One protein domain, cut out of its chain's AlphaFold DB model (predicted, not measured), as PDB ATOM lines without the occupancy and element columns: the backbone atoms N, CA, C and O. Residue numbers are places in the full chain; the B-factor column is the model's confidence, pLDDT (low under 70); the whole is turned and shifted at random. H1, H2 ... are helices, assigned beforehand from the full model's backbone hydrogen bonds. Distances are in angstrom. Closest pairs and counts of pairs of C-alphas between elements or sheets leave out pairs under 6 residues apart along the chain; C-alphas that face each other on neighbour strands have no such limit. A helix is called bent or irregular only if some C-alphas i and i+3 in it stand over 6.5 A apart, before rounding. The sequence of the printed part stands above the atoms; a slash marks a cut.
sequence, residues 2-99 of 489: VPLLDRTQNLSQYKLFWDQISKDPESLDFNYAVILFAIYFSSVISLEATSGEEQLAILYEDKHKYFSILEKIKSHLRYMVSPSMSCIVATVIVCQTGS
ATOM      1  N   VAL A   2      94.913  34.298  43.264       80.19
ATOM      2  CA  VAL A   2      94.650  35.036  42.004       80.19
ATOM      3  C   VAL A   2      93.141  35.326  41.873       80.19
ATOM      4  O   VAL A   2      92.423  34.531  41.270       80.19
ATOM      5  N   PRO A   3      92.610  36.407  42.482       83.12
ATOM      6  CA  PRO A   3      91.163  36.635  42.607       83.12
ATOM      7  C   PRO A   3      90.506  37.205  41.330       83.12
ATOM      8  O   PRO A   3      89.665  38.092  41.396       83.12
ATOM      9  N   LEU A   4      90.888  36.716  40.146       87.44
ATOM     10  CA  LEU A   4      90.373  37.216  38.859       87.44
ATOM     11  C   LEU A   4      89.014  36.627  38.469       87.44
ATOM     12  O   LEU A   4      88.318  37.176  37.615       87.44
ATOM     13  N   LEU A   5      88.652  35.499  39.074       87.94
ATOM     14  CA  LEU A   5      87.477  34.716  38.730       87.94
ATOM     15  C   LEU A   5      86.463  34.735  39.874       87.94
ATOM     16  O   LEU A   5      86.773  34.371  41.005       87.94
ATOM     17  N   ASP A   6      85.226  35.114  39.557       84.81
ATOM     18  CA  ASP A   6      84.091  35.007  40.474       84.81
ATOM     19  C   ASP A   6      83.581  33.560  40.492       84.81
ATOM     20  O   ASP A   6      83.174  33.027  39.456       84.81
ATOM     21  N   ARG A   7      83.631  32.901  41.654       84.62
ATOM     22  CA  ARG A   7      83.311  31.469  41.779       84.62
ATOM     23  C   ARG A   7      81.895  31.144  41.299       84.62
ATOM     24  O   ARG A   7      81.711  30.179  40.559       84.62
ATOM     25  N   THR A   8      80.907  31.938  41.700       84.69
ATOM     26  CA  THR A   8      79.491  31.698  41.394       84.69
ATOM     27  C   THR A   8      79.208  31.909  39.909       84.69
ATOM     28  O   THR A   8      78.529  31.095  39.274       84.69
ATOM     29  N   GLN A   9      79.779  32.968  39.329       86.31
ATOM     30  CA  GLN A   9      79.668  33.249  37.901       86.31
ATOM     31  C   GLN A   9      80.322  32.139  37.070       86.31
ATOM     32  O   GLN A   9      79.699  31.645  36.133       86.31
ATOM     33  N   ASN A  10      81.532  31.701  37.431       89.00
ATOM     34  CA  ASN A  10      82.230  30.642  36.697       89.00
ATOM     35  C   ASN A  10      81.524  29.289  36.813       89.00
ATOM     36  O   ASN A  10      81.396  28.596  35.813       89.00
ATOM     37  N   LEU A  11      80.986  28.928  37.981       91.12
ATOM     38  CA  LEU A  11      80.210  27.689  38.117       91.12
ATOM     39  C   LEU A  11      78.959  27.696  37.226       91.12
ATOM     40  O   LEU A  11      78.590  26.671  36.654       91.12
ATOM     41  N   SER A  12      78.314  28.856  37.093       92.06
ATOM     42  CA  SER A  12      77.156  29.020  36.212       92.06
ATOM     43  C   SER A  12      77.556  28.885  34.739       92.06
ATOM     44  O   SER A  12      76.911  28.150  33.999       92.06
ATOM     45  N   GLN A  13      78.654  29.529  34.328       92.06
ATOM     46  CA  GLN A  13      79.192  29.427  32.965       92.06
ATOM     47  C   GLN A  13      79.666  28.009  32.627       92.06
ATOM     48  O   GLN A  13      79.430  27.534  31.525       92.06
ATOM     49  N   TYR A  14      80.251  27.293  33.589       94.31
ATOM     50  CA  TYR A  14      80.650  25.896  33.427       94.31
ATOM     51  C   TYR A  14      79.470  25.003  33.045       94.31
ATOM     52  O   TYR A  14      79.567  24.237  32.090       94.31
ATOM     53  N   LYS A  15      78.347  25.122  33.763       93.69
ATOM     54  CA  LYS A  15      77.133  24.351  33.461       93.69
ATOM     55  C   LYS A  15      76.599  24.689  32.071       93.69
ATOM     56  O   LYS A  15      76.378  23.787  31.273       93.69
ATOM     57  N   LEU A  16      76.488  25.984  31.763       92.75
ATOM     58  CA  LEU A  16      76.020  26.456  30.458       92.75
ATOM     59  C   LEU A  16      76.891  25.943  29.306       92.75
ATOM     60  O   LEU A  16      76.356  25.513  28.291       92.75
ATOM     61  N   PHE A  17      78.211  25.952  29.476       93.75
ATOM     62  CA  PHE A  17      79.159  25.484  28.471       93.75
ATOM     63  C   PHE A  17      78.953  24.004  28.123       93.75
ATOM     64  O   PHE A  17      78.855  23.652  26.949       93.75
ATOM     65  N   TRP A  18      78.823  23.133  29.127       93.69
ATOM     66  CA  TRP A  18      78.584  21.707  28.886       93.69
ATOM     67  C   TRP A  18      77.174  21.417  28.366       93.69
ATOM     68  O   TRP A  18      77.012  20.549  27.507       93.69
ATOM     69  N   ASP A  19      76.168  22.170  28.818       92.88
ATOM     70  CA  ASP A  19      74.802  22.077  28.292       92.88
ATOM     71  C   ASP A  19      74.735  22.469  26.808       92.88
ATOM     72  O   ASP A  19      73.976  21.868  26.047       92.88
ATOM     73  N   GLN A  20      75.516  23.470  26.388       91.69
ATOM     74  CA  GLN A  20      75.622  23.896  24.990       91.69
ATOM     75  C   GLN A  20      76.302  22.829  24.136       91.69
ATOM     76  O   GLN A  20      75.709  22.383  23.160       91.69
ATOM     77  N   ILE A  21      77.475  22.340  24.553       92.06
ATOM     78  CA  ILE A  21      78.208  21.280  23.838       92.06
ATOM     79  C   ILE A  21      77.357  20.021  23.670       92.06
ATOM     80  O   ILE A  21      77.383  19.391  22.617       92.06
ATOM     81  N   SER A  22      76.588  19.652  24.698       91.50
ATOM     82  CA  SER A  22      75.732  18.460  24.655       91.50
ATOM     83  C   SER A  22      74.582  18.589  23.647       91.50
ATOM     84  O   SER A  22      74.081  17.577  23.164       91.50
ATOM     85  N   LYS A  23      74.141  19.818  23.349       92.75
ATOM     86  CA  LYS A  23      73.060  20.103  22.393       92.75
ATOM     87  C   LYS A  23      73.583  20.322  20.978       92.75
ATOM     88  O   LYS A  23      72.953  19.863  20.032       92.75
ATOM     89  N   ASP A  24      74.698  21.031  20.853       91.94
ATOM     90  CA  ASP A  24      75.337  21.367  19.587       91.94
ATOM     91  C   ASP A  24      76.860  21.501  19.784       91.94
ATOM     92  O   ASP A  24      77.342  22.556  20.218       91.94
ATOM     93  N   PRO A  25      77.637  20.450  19.462       83.94
ATOM     94  CA  PRO A  25      79.093  20.466  19.580       83.94
ATOM     95  C   PRO A  25      79.788  21.536  18.727       83.94
ATOM     96  O   PRO A  25      80.915  21.916  19.047       83.94
ATOM     97  N   GLU A  26      79.151  22.031  17.660       83.75
ATOM     98  CA  GLU A  26      79.723  23.068  16.792       83.75
ATOM     99  C   GLU A  26      79.581  24.477  17.397       83.75
ATOM    100  O   GLU A  26      80.319  25.391  17.028       83.75
ATOM    101  N   SER A  27      78.709  24.650  18.399       84.50
ATOM    102  CA  SER A  27      78.439  25.927  19.084       84.50
ATOM    103  C   SER A  27      79.415  26.272  20.224       84.50
ATOM    104  O   SER A  27      79.072  26.997  21.159       84.50
ATOM    105  N   LEU A  28      80.648  25.758  20.172       87.06
ATOM    106  CA  LEU A  28      81.621  25.887  21.259       87.06
ATOM    107  C   LEU A  28      81.990  27.355  21.553       87.06
ATOM    108  O   LEU A  28      82.595  28.040  20.726       87.06
ATOM    109  N   ASP A  29      81.730  27.820  22.779       92.94
ATOM    110  CA  ASP A  29      82.223  29.122  23.242       92.94
ATOM    111  C   ASP A  29      83.729  29.061  23.546       92.94
ATOM    112  O   ASP A  29      84.168  28.777  24.665       92.94
ATOM    113  N   PHE A  30      84.543  29.374  22.537       93.81
ATOM    114  CA  PHE A  30      85.998  29.432  22.667       93.81
ATOM    115  C   PHE A  30      86.490  30.469  23.696       93.81
ATOM    116  O   PHE A  30      87.566  30.281  24.276       93.81
ATOM    117  N   ASN A  31      85.728  31.539  23.970       94.25
ATOM    118  CA  ASN A  31      86.105  32.536  24.978       94.25
ATOM    119  C   ASN A  31      85.959  31.986  26.394       94.25
ATOM    120  O   ASN A  31      86.761  32.331  27.261       94.25
ATOM    121  N   TYR A  32      84.961  31.146  26.655       95.25
ATOM    122  CA  TYR A  32      84.884  30.458  27.938       95.25
ATOM    123  C   TYR A  32      85.822  29.244  27.987       95.25
ATOM    124  O   TYR A  32      86.487  29.033  29.001       95.25
ATOM    125  N   ALA A  33      85.981  28.511  26.878       95.56
ATOM    126  CA  ALA A  33      86.884  27.362  26.799       95.56
ATOM    127  C   ALA A  33      88.328  27.723  27.191       95.56
ATOM    128  O   ALA A  33      88.947  27.001  27.969       95.56
ATOM    129  N   VAL A  34      88.864  28.861  26.727       96.56
ATOM    130  CA  VAL A  34      90.231  29.283  27.093       96.56
ATOM    131  C   VAL A  34      90.383  29.535  28.600       96.56
ATOM    132  O   VAL A  34      91.417  29.201  29.178       96.56
ATOM    133  N   ILE A  35      89.348  30.067  29.260       96.06
ATOM    134  CA  ILE A  35      89.331  30.259  30.719       96.06
ATOM    135  C   ILE A  35      89.233  28.902  31.417       96.06
ATOM    136  O   ILE A  35      89.968  28.650  32.369       96.06
ATOM    137  N   LEU A  36      88.374  28.008  30.927       95.62
ATOM    138  CA  LEU A  36      88.197  26.670  31.483       95.62
ATOM    139  C   LEU A  36      89.504  25.865  31.460       95.62
ATOM    140  O   LEU A  36      89.887  25.288  32.475       95.62
ATOM    141  N   PHE A  37      90.234  25.882  30.342       96.12
ATOM    142  CA  PHE A  37      91.531  25.210  30.250       96.12
ATOM    143  C   PHE A  37      92.615  25.877  31.107       96.12
ATOM    144  O   PHE A  37      93.481  25.172  31.623       96.12
ATOM    145  N   ALA A  38      92.546  27.193  31.344       95.50
ATOM    146  CA  ALA A  38      93.406  27.848  32.333       95.50
ATOM    147  C   ALA A  38      93.099  27.359  33.759       95.50
ATOM    148  O   ALA A  38      94.022  27.081  34.521       95.50
ATOM    149  N   ILE A  39      91.817  27.191  34.109       94.88
ATOM    150  CA  ILE A  39      91.398  26.625  35.400       94.88
ATOM    151  C   ILE A  39      91.893  25.183  35.538       94.88
ATOM    152  O   ILE A  39      92.431  24.836  36.588       94.88
ATOM    153  N   TYR A  40      91.756  24.350  34.503       95.12
ATOM    154  CA  TYR A  40      92.264  22.974  34.523       95.12
ATOM    155  C   TYR A  40      93.781  22.929  34.685       95.12
ATOM    156  O   TYR A  40      94.266  22.224  35.565       95.12
ATOM    157  N   PHE A  41      94.522  23.750  33.938       93.62
ATOM    158  CA  PHE A  41      95.966  23.895  34.112       93.62
ATOM    159  C   PHE A  41      96.337  24.258  35.559       93.62
ATOM    160  O   PHE A  41      97.144  23.572  36.186       93.62
ATOM    161  N   SER A  42      95.720  25.297  36.130       91.31
ATOM    162  CA  SER A  42      95.988  25.710  37.513       91.31
ATOM    163  C   SER A  42      95.568  24.658  38.541       91.31
ATOM    164  O   SER A  42      96.216  24.522  39.577       91.31
ATOM    165  N   SER A  43      94.510  23.897  38.259       91.69
ATOM    166  CA  SER A  43      94.053  22.802  39.119       91.69
ATOM    167  C   SER A  43      95.064  21.659  39.131       91.69
ATOM    168  O   SER A  43      95.393  21.168  40.205       91.69
ATOM    169  N   VAL A  44      95.630  21.297  37.974       91.19
ATOM    170  CA  VAL A  44      96.709  20.300  37.882       91.19
ATOM    171  C   VAL A  44      97.939  20.746  38.670       91.19
ATOM    172  O   VAL A  44      98.439  19.982  39.487       91.19
ATOM    173  N   ILE A  45      98.373  22.005  38.527       87.56
ATOM    174  CA  ILE A  45      99.475  22.571  39.328       87.56
ATOM    175  C   ILE A  45      99.199  22.470  40.835       87.56
ATOM    176  O   ILE A  45     100.127  22.242  41.623       87.56
ATOM    177  N   SER A  46      97.936  22.660  41.231       87.50
ATOM    178  CA  SER A  46      97.502  22.508  42.617       87.50
ATOM    179  C   SER A  46      97.584  21.061  43.090       87.50
ATOM    180  O   SER A  46      98.091  20.820  44.181       87.50
ATOM    181  N   LEU A  47      97.118  20.118  42.268       88.56
ATOM    182  CA  LEU A  47      97.132  18.688  42.570       88.56
ATOM    183  C   LEU A  47      98.551  18.129  42.643       88.56
ATOM    184  O   LEU A  47      98.834  17.354  43.543       88.56
ATOM    185  N   GLU A  48      99.476  18.590  41.796       84.94
ATOM    186  CA  GLU A  48     100.899  18.217  41.875       84.94
ATOM    187  C   GLU A  48     101.492  18.460  43.271       84.94
ATOM    188  O   GLU A  48     102.436  17.788  43.660       84.94
ATOM    189  N   ALA A  49     100.976  19.437  44.022       78.81
ATOM    190  CA  ALA A  49     101.472  19.754  45.359       78.81
ATOM    191  C   ALA A  49     100.916  18.823  46.453       78.81
ATOM    192  O   ALA A  49     101.442  18.802  47.564       78.81
ATOM    193  N   THR A  50      99.837  18.094  46.164       80.75
ATOM    194  CA  THR A  50      99.094  17.269  47.131       80.75
ATOM    195  C   THR A  50      99.034  15.788  46.753       80.75
ATOM    196  O   THR A  50      98.692  14.967  47.595       80.75
ATOM    197  N   SER A  51      99.328  15.445  45.500       80.94
ATOM    198  CA  SER A  51      99.315  14.079  44.974       80.94
ATOM    199  C   SER A  51     100.603  13.321  45.305       80.94
ATOM    200  O   SER A  51     101.671  13.919  45.428       80.94
ATOM    201  N   GLY A  52     100.490  11.993  45.423       76.50
ATOM    202  CA  GLY A  52     101.638  11.091  45.563       76.50
ATOM    203  C   GLY A  52     102.420  10.921  44.255       76.50
ATOM    204  O   GLY A  52     101.914  11.240  43.176       76.50
ATOM    205  N   GLU A  53     103.641  10.394  44.351       71.38
ATOM    206  CA  GLU A  53     104.612  10.326  43.246       71.38
ATOM    207  C   GLU A  53     104.084   9.628  41.987       71.38
ATOM    208  O   GLU A  53     104.254  10.141  40.882       71.38
ATOM    209  N   GLU A  54     103.361   8.516  42.143       77.56
ATOM    210  CA  GLU A  54     102.795   7.754  41.020       77.56
ATOM    211  C   GLU A  54     101.843   8.592  40.146       77.56
ATOM    212  O   GLU A  54     101.763   8.402  38.932       77.56
ATOM    213  N   GLN A  55     101.134   9.556  40.744       84.31
ATOM    214  CA  GLN A  55     100.216  10.441  40.024       84.31
ATOM    215  C   GLN A  55     100.930  11.626  39.370       84.31
ATOM    216  O   GLN A  55     100.370  12.238  38.457       84.31
ATOM    217  N   LEU A  56     102.152  11.966  39.798       80.69
ATOM    218  CA  LEU A  56     102.855  13.145  39.298       80.69
ATOM    219  C   LEU A  56     103.113  13.046  37.798       80.69
ATOM    220  O   LEU A  56     102.864  14.018  37.094       80.69
ATOM    221  N   ALA A  57     103.539  11.887  37.287       81.69
ATOM    222  CA  ALA A  57     103.803  11.703  35.857       81.69
ATOM    223  C   ALA A  57     102.566  12.012  34.987       81.69
ATOM    224  O   ALA A  57     102.668  12.730  33.991       81.69
ATOM    225  N   ILE A  58     101.389  11.546  35.418       87.69
ATOM    226  CA  ILE A  58     100.107  11.808  34.745       87.69
ATOM    227  C   ILE A  58      99.775  13.304  34.805       87.69
ATOM    228  O   ILE A  58      99.417  13.908  33.795       87.69
ATOM    229  N   LEU A  59      99.940  13.926  35.975       88.00
ATOM    230  CA  LEU A  59      99.696  15.358  36.157       88.00
ATOM    231  C   LEU A  59     100.653  16.218  35.312       88.00
ATOM    232  O   LEU A  59     100.225  17.223  34.744       88.00
ATOM    233  N   TYR A  60     101.916  15.815  35.156       83.94
ATOM    234  CA  TYR A  60     102.864  16.482  34.261       83.94
ATOM    235  C   TYR A  60     102.379  16.449  32.806       83.94
ATOM    236  O   TYR A  60     102.397  17.487  32.136       83.94
ATOM    237  N   GLU A  61     101.906  15.299  32.323       87.31
ATOM    238  CA  GLU A  61     101.350  15.171  30.973       87.31
ATOM    239  C   GLU A  61     100.085  16.028  30.799       87.31
ATOM    240  O   GLU A  61      99.990  16.819  29.854       87.31
ATOM    241  N   ASP A  62      99.148  15.952  31.748       91.69
ATOM    242  CA  ASP A  62      97.906  16.729  31.731       91.69
ATOM    243  C   ASP A  62      98.169  18.239  31.749       91.69
ATOM    244  O   ASP A  62      97.538  18.997  31.006       91.69
ATOM    245  N   LYS A  63      99.153  18.695  32.529       90.19
ATOM    246  CA  LYS A  63      99.594  20.094  32.545       90.19
ATOM    247  C   LYS A  63     100.026  20.557  31.153       90.19
ATOM    248  O   LYS A  63      99.559  21.599  30.680       90.19
ATOM    249  N   HIS A  64     100.896  19.799  30.482       88.31
ATOM    250  CA  HIS A  64     101.367  20.134  29.135       88.31
ATOM    251  C   HIS A  64     100.239  20.082  28.103       88.31
ATOM    252  O   HIS A  64     100.139  20.966  27.245       88.31
ATOM    253  N   LYS A  65      99.349  19.096  28.218       92.94
ATOM    254  CA  LYS A  65      98.160  18.953  27.378       92.94
ATOM    255  C   LYS A  65      97.223  20.153  27.512       92.94
ATOM    256  O   LYS A  65      96.870  20.752  26.496       92.94
ATOM    257  N   TYR A  66      96.854  20.551  28.731       94.06
ATOM    258  CA  TYR A  66      95.967  21.696  28.958       94.06
ATOM    259  C   TYR A  66      96.599  23.015  28.514       94.06
ATOM    260  O   TYR A  66      95.921  23.823  27.877       94.06
ATOM    261  N   PHE A  67      97.901  23.207  28.750       90.94
ATOM    262  CA  PHE A  67      98.625  24.368  28.232       90.94
ATOM    263  C   PHE A  67      98.630  24.402  26.692       90.94
ATOM    264  O   PHE A  67      98.322  25.429  26.091       90.94
ATOM    265  N   SER A  68      98.897  23.266  26.038       92.50
ATOM    266  CA  SER A  68      98.880  23.154  24.572       92.50
ATOM    267  C   SER A  68      97.502  23.466  23.979       92.50
ATOM    268  O   SER A  68      97.400  24.187  22.985       92.50
ATOM    269  N   ILE A  69      96.427  22.956  24.592       95.19
ATOM    270  CA  ILE A  69      95.051  23.243  24.164       95.19
ATOM    271  C   ILE A  69      94.746  24.736  24.312       95.19
ATOM    272  O   ILE A  69      94.216  25.346  23.384       95.19
ATOM    273  N   LEU A  70      95.124  25.343  25.437       94.38
ATOM    274  CA  LEU A  70      94.936  26.769  25.686       94.38
ATOM    275  C   LEU A  70      95.633  27.636  24.625       94.38
ATOM    276  O   LEU A  70      95.012  28.555  24.087       94.38
ATOM    277  N   GLU A  71      96.881  27.327  24.260       92.94
ATOM    278  CA  GLU A  71      97.604  28.059  23.211       92.94
ATOM    279  C   GLU A  71      96.972  27.862  21.820       92.94
ATOM    280  O   GLU A  71      96.865  28.817  21.046       92.94
ATOM    281  N   LYS A  72      96.450  26.663  21.516       95.44
ATOM    282  CA  LYS A  72      95.679  26.417  20.282       95.44
ATOM    283  C   LYS A  72      94.390  27.239  20.236       95.44
ATOM    284  O   LYS A  72      94.098  27.834  19.200       95.44
ATOM    285  N   ILE A  73      93.649  27.334  21.344       95.50
ATOM    286  CA  ILE A  73      92.436  28.165  21.425       95.50
ATOM    287  C   ILE A  73      92.790  29.648  21.250       95.50
ATOM    288  O   ILE A  73      92.130  30.349  20.486       95.50
ATOM    289  N   LYS A  74      93.866  30.137  21.885       94.25
ATOM    290  CA  LYS A  74      94.350  31.519  21.694       94.25
ATOM    291  C   LYS A  74      94.714  31.813  20.239       94.25
ATOM    292  O   LYS A  74      94.413  32.899  19.742       94.25
ATOM    293  N   SER A  75      95.338  30.852  19.559       93.94
ATOM    294  CA  SER A  75      95.645  30.945  18.130       93.94
ATOM    295  C   SER A  75      94.367  31.005  17.282       93.94
ATOM    296  O   SER A  75      94.235  31.895  16.442       93.94
ATOM    297  N   HIS A  76      93.382  30.144  17.568       93.94
ATOM    298  CA  HIS A  76      92.073  30.151  16.904       93.94
ATOM    299  C   HIS A  76      91.333  31.487  17.081       93.94
ATOM    300  O   HIS A  76      90.820  32.050  16.118       93.94
ATOM    301  N   LEU A  77      91.367  32.052  18.291       93.88
ATOM    302  CA  LEU A  77      90.822  33.377  18.604       93.88
ATOM    303  C   LEU A  77      91.651  34.537  18.026       93.88
ATOM    304  O   LEU A  77      91.300  35.698  18.218       93.88
ATOM    305  N   ARG A  78      92.754  34.243  17.322       92.62
ATOM    306  CA  ARG A  78      93.675  35.225  16.734       92.62
ATOM    307  C   ARG A  78      94.139  36.262  17.758       92.62
ATOM    308  O   ARG A  78      94.230  37.443  17.430       92.62
ATOM    309  N   TYR A  79      94.462  35.820  18.977       90.88
ATOM    310  CA  TYR A  79      94.774  36.685  20.124       90.88
ATOM    311  C   TYR A  79      95.790  37.798  19.819       90.88
ATOM    312  O   TYR A  79      95.627  38.926  20.275       90.88
ATOM    313  N   MET A  80      96.803  37.504  18.996       86.38
ATOM    314  CA  MET A  80      97.841  38.467  18.601       86.38
ATOM    315  C   MET A  80      97.323  39.614  17.718       86.38
ATOM    316  O   MET A  80      97.947  40.667  17.659       86.38
ATOM    317  N   VAL A  81      96.213  39.405  17.008       88.69
ATOM    318  CA  VAL A  81      95.616  40.377  16.075       88.69
ATOM    319  C   VAL A  81      94.369  41.021  16.678       88.69
ATOM    320  O   VAL A  81      94.144  42.213  16.497       88.69
ATOM    321  N   SER A  82      93.564  40.242  17.399       90.62
ATOM    322  CA  SER A  82      92.330  40.685  18.046       90.62
ATOM    323  C   SER A  82      92.330  40.235  19.509       90.62
ATOM    324  O   SER A  82      91.795  39.168  19.822       90.62
ATOM    325  N   PRO A  83      92.934  41.022  20.417       91.44
ATOM    326  CA  PRO A  83      92.960  40.706  21.837       91.44
ATOM    327  C   PRO A  83      91.563  40.480  22.422       91.44
ATOM    328  O   PRO A  83      90.639  41.252  22.167       91.44
ATOM    329  N   SER A  84      91.418  39.448  23.254       93.31
ATOM    330  CA  SER A  84      90.187  39.175  23.999       93.31
ATOM    331  C   SER A  84      90.447  39.197  25.504       93.31
ATOM    332  O   SER A  84      91.507  38.777  25.978       93.31
ATOM    333  N   MET A  85      89.454  39.656  26.275       93.44
ATOM    334  CA  MET A  85      89.534  39.669  27.741       93.44
ATOM    335  C   MET A  85      89.767  38.263  28.295       93.44
ATOM    336  O   MET A  85      90.558  38.094  29.217       93.44
ATOM    337  N   SER A  86      89.117  37.254  27.713       95.00
ATOM    338  CA  SER A  86      89.257  35.864  28.137       95.00
ATOM    339  C   SER A  86      90.674  35.332  27.950       95.00
ATOM    340  O   SER A  86      91.205  34.705  28.862       95.00
ATOM    341  N   CYS A  87      91.325  35.621  26.816       95.88
ATOM    342  CA  CYS A  87      92.714  35.217  26.585       95.88
ATOM    343  C   CYS A  87      93.691  35.932  27.527       95.88
ATOM    344  O   CYS A  87      94.648  35.309  27.992       95.88
ATOM    345  N   ILE A  88      93.443  37.211  27.837       95.94
ATOM    346  CA  ILE A  88      94.224  37.968  28.824       95.94
ATOM    347  C   ILE A  88      94.077  37.329  30.209       95.94
ATOM    348  O   ILE A  88      95.077  36.967  30.822       95.94
ATOM    349  N   VAL A  89      92.842  37.133  30.688       95.62
ATOM    350  CA  VAL A  89      92.557  36.526  32.002       95.62
ATOM    351  C   VAL A  89      93.180  35.133  32.104       95.62
ATOM    352  O   VAL A  89      93.881  34.852  33.074       95.62
ATOM    353  N   ALA A  90      92.988  34.289  31.089       95.56
ATOM    354  CA  ALA A  90      93.566  32.951  31.028       95.56
ATOM    355  C   ALA A  90      95.103  32.982  31.092       95.56
ATOM    356  O   ALA A  90      95.697  32.232  31.862       95.56
ATOM    357  N   THR A  91      95.748  33.887  30.346       94.44
ATOM    358  CA  THR A  91      97.213  34.022  30.361       94.44
ATOM    359  C   THR A  91      97.717  34.475  31.733       94.44
ATOM    360  O   THR A  91      98.678  33.907  32.243       94.44
ATOM    361  N   VAL A  92      97.048  35.440  32.377       94.69
ATOM    362  CA  VAL A  92      97.429  35.892  33.726       94.69
ATOM    363  C   VAL A  92      97.303  34.761  34.748       94.69
ATOM    364  O   VAL A  92      98.211  34.581  35.556       94.69
ATOM    365  N   ILE A  93      96.218  33.980  34.700       93.56
ATOM    366  CA  ILE A  93      96.022  32.814  35.575       93.56
ATOM    367  C   ILE A  93      97.167  31.815  35.386       93.56
ATOM    368  O   ILE A  93      97.865  31.506  36.349       93.56
ATOM    369  N   VAL A  94      97.409  31.380  34.146       91.94
ATOM    370  CA  VAL A  94      98.440  30.384  33.819       91.94
ATOM    371  C   VAL A  94      99.829  30.850  34.239       91.94
ATOM    372  O   VAL A  94     100.550  30.087  34.877       91.94
ATOM    373  N   CYS A  95     100.210  32.094  33.937       90.12
ATOM    374  CA  CYS A  95     101.530  32.602  34.302       90.12
ATOM    375  C   CYS A  95     101.696  32.732  35.823       90.12
ATOM    376  O   CYS A  95     102.736  32.337  36.346       90.12
ATOM    377  N   GLN A  96     100.682  33.229  36.543       87.25
ATOM    378  CA  GLN A  96     100.767  33.381  38.000       87.25
ATOM    379  C   GLN A  96     100.738  32.041  38.749       87.25
ATOM    380  O   GLN A  96     101.323  31.950  39.826       87.25
ATOM    381  N   THR A  97     100.081  31.005  38.214       85.06
ATOM    382  CA  THR A  97     100.075  29.675  38.847       85.06
ATOM    383  C   THR A  97     101.241  28.800  38.406       85.06
ATOM    384  O   THR A  97     101.797  28.072  39.218       85.06
ATOM    385  N   GLY A  98     101.622  28.862  37.128       79.88
ATOM    386  CA  GLY A  98     102.635  27.991  36.532       79.88
ATOM    387  C   GLY A  98     104.079  28.399  36.826       79.88
ATOM    388  O   GLY A  98     104.959  27.547  36.787       79.88
ATOM    389  N   SER A  99     104.343  29.674  37.140       75.50
ATOM    390  CA  SER A  99     105.694  30.163  37.450       75.50
ATOM    391  C   SER A  99     105.657  31.235  38.541       75.50
ATOM    392  O   SER A  99     105.548  32.427  38.269       75.50
TER     393      SER A  99
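This is residues 2 to 99 of the 489 residues of the protein "Fungal_trans domain-containing protein" of Ogataea polymorpha (UniProt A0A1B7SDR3). The longest helix, H3, runs beside H2, and H4 runs along another side of H2, making a bundle of three helices in which H3 and H4 only come near each other toward one end. The bundle is up and down, each helix running against the one before it in the chain, while H1 crosses H2 steeply, meeting it with residues 13 to 17 alone. The printed part has 98 residues, with four named helices in the order H1, H2, H3, H4 and no named strand; the class is all helix. The whole is compact, with a radius of gyration of the C-alphas of 14.1 A, and its C-alphas span 39 by 31 by 25 A, a rounded outline.

H3, residues 53 to 76, touches H2, residues 30 to 47, and the closest C-alphas are those of Lys 63 and Phe 41, 5.5 A apart. These two helices form a hairpin, at a shallow tilt of 19 degrees, opposite ways. H4, residues 85 to 98, touches H2 at a shallow tilt of 11 degrees, the same way, and the closest C-alphas are those of Ala 90 and Ile 35, 5.0 A apart. H3 and H4 are close but not clearly touching, with the closest C-alphas, those of Lys 74 and Cys 87, 6.3 A apart. H1, residues 7 to 23, only just touches H2, with 3 pairs of C-alphas within 8 A, between residues 13 to 17 of H1 and 32 to 36 of H2. The closest C-alphas there are those of Phe 17 and Tyr 32, 7.6 A apart, and the tilt is steep, 61 degrees, opposite ways. H2 is the hub, touching three helices, and H1 is apart from H3 and from H4. The packing is only just mostly aligned, with 2 of 3 touching pairs at a shallow tilt. Each O i to N i+4 pair is within hydrogen-bond range in H1 and H4, against 13 of 14 in H2 and 18 of 20 in H3.

H3 is 35.3 A from first to last C-alpha and only just irregular, with C-alphas 54 and 57 6.6 A apart. H2 is 25.2 A long and H1 24.7 A, H1 beginning at C-alpha 7 at (83.311, 31.469, 41.779). H4, 19.6 A long, ends at C-alpha 98 at (102.635, 27.991, 36.532).

The C-alphas farthest apart are those of Gly 52 and Val 81, at 42.0 A. The printed part has no cut. The link from H2 to H3 is tight, and those from H1 to H2 and from H3 to H4 are short. The mean pLDDT of the printed part is 89.9, and no printed residue is under 70.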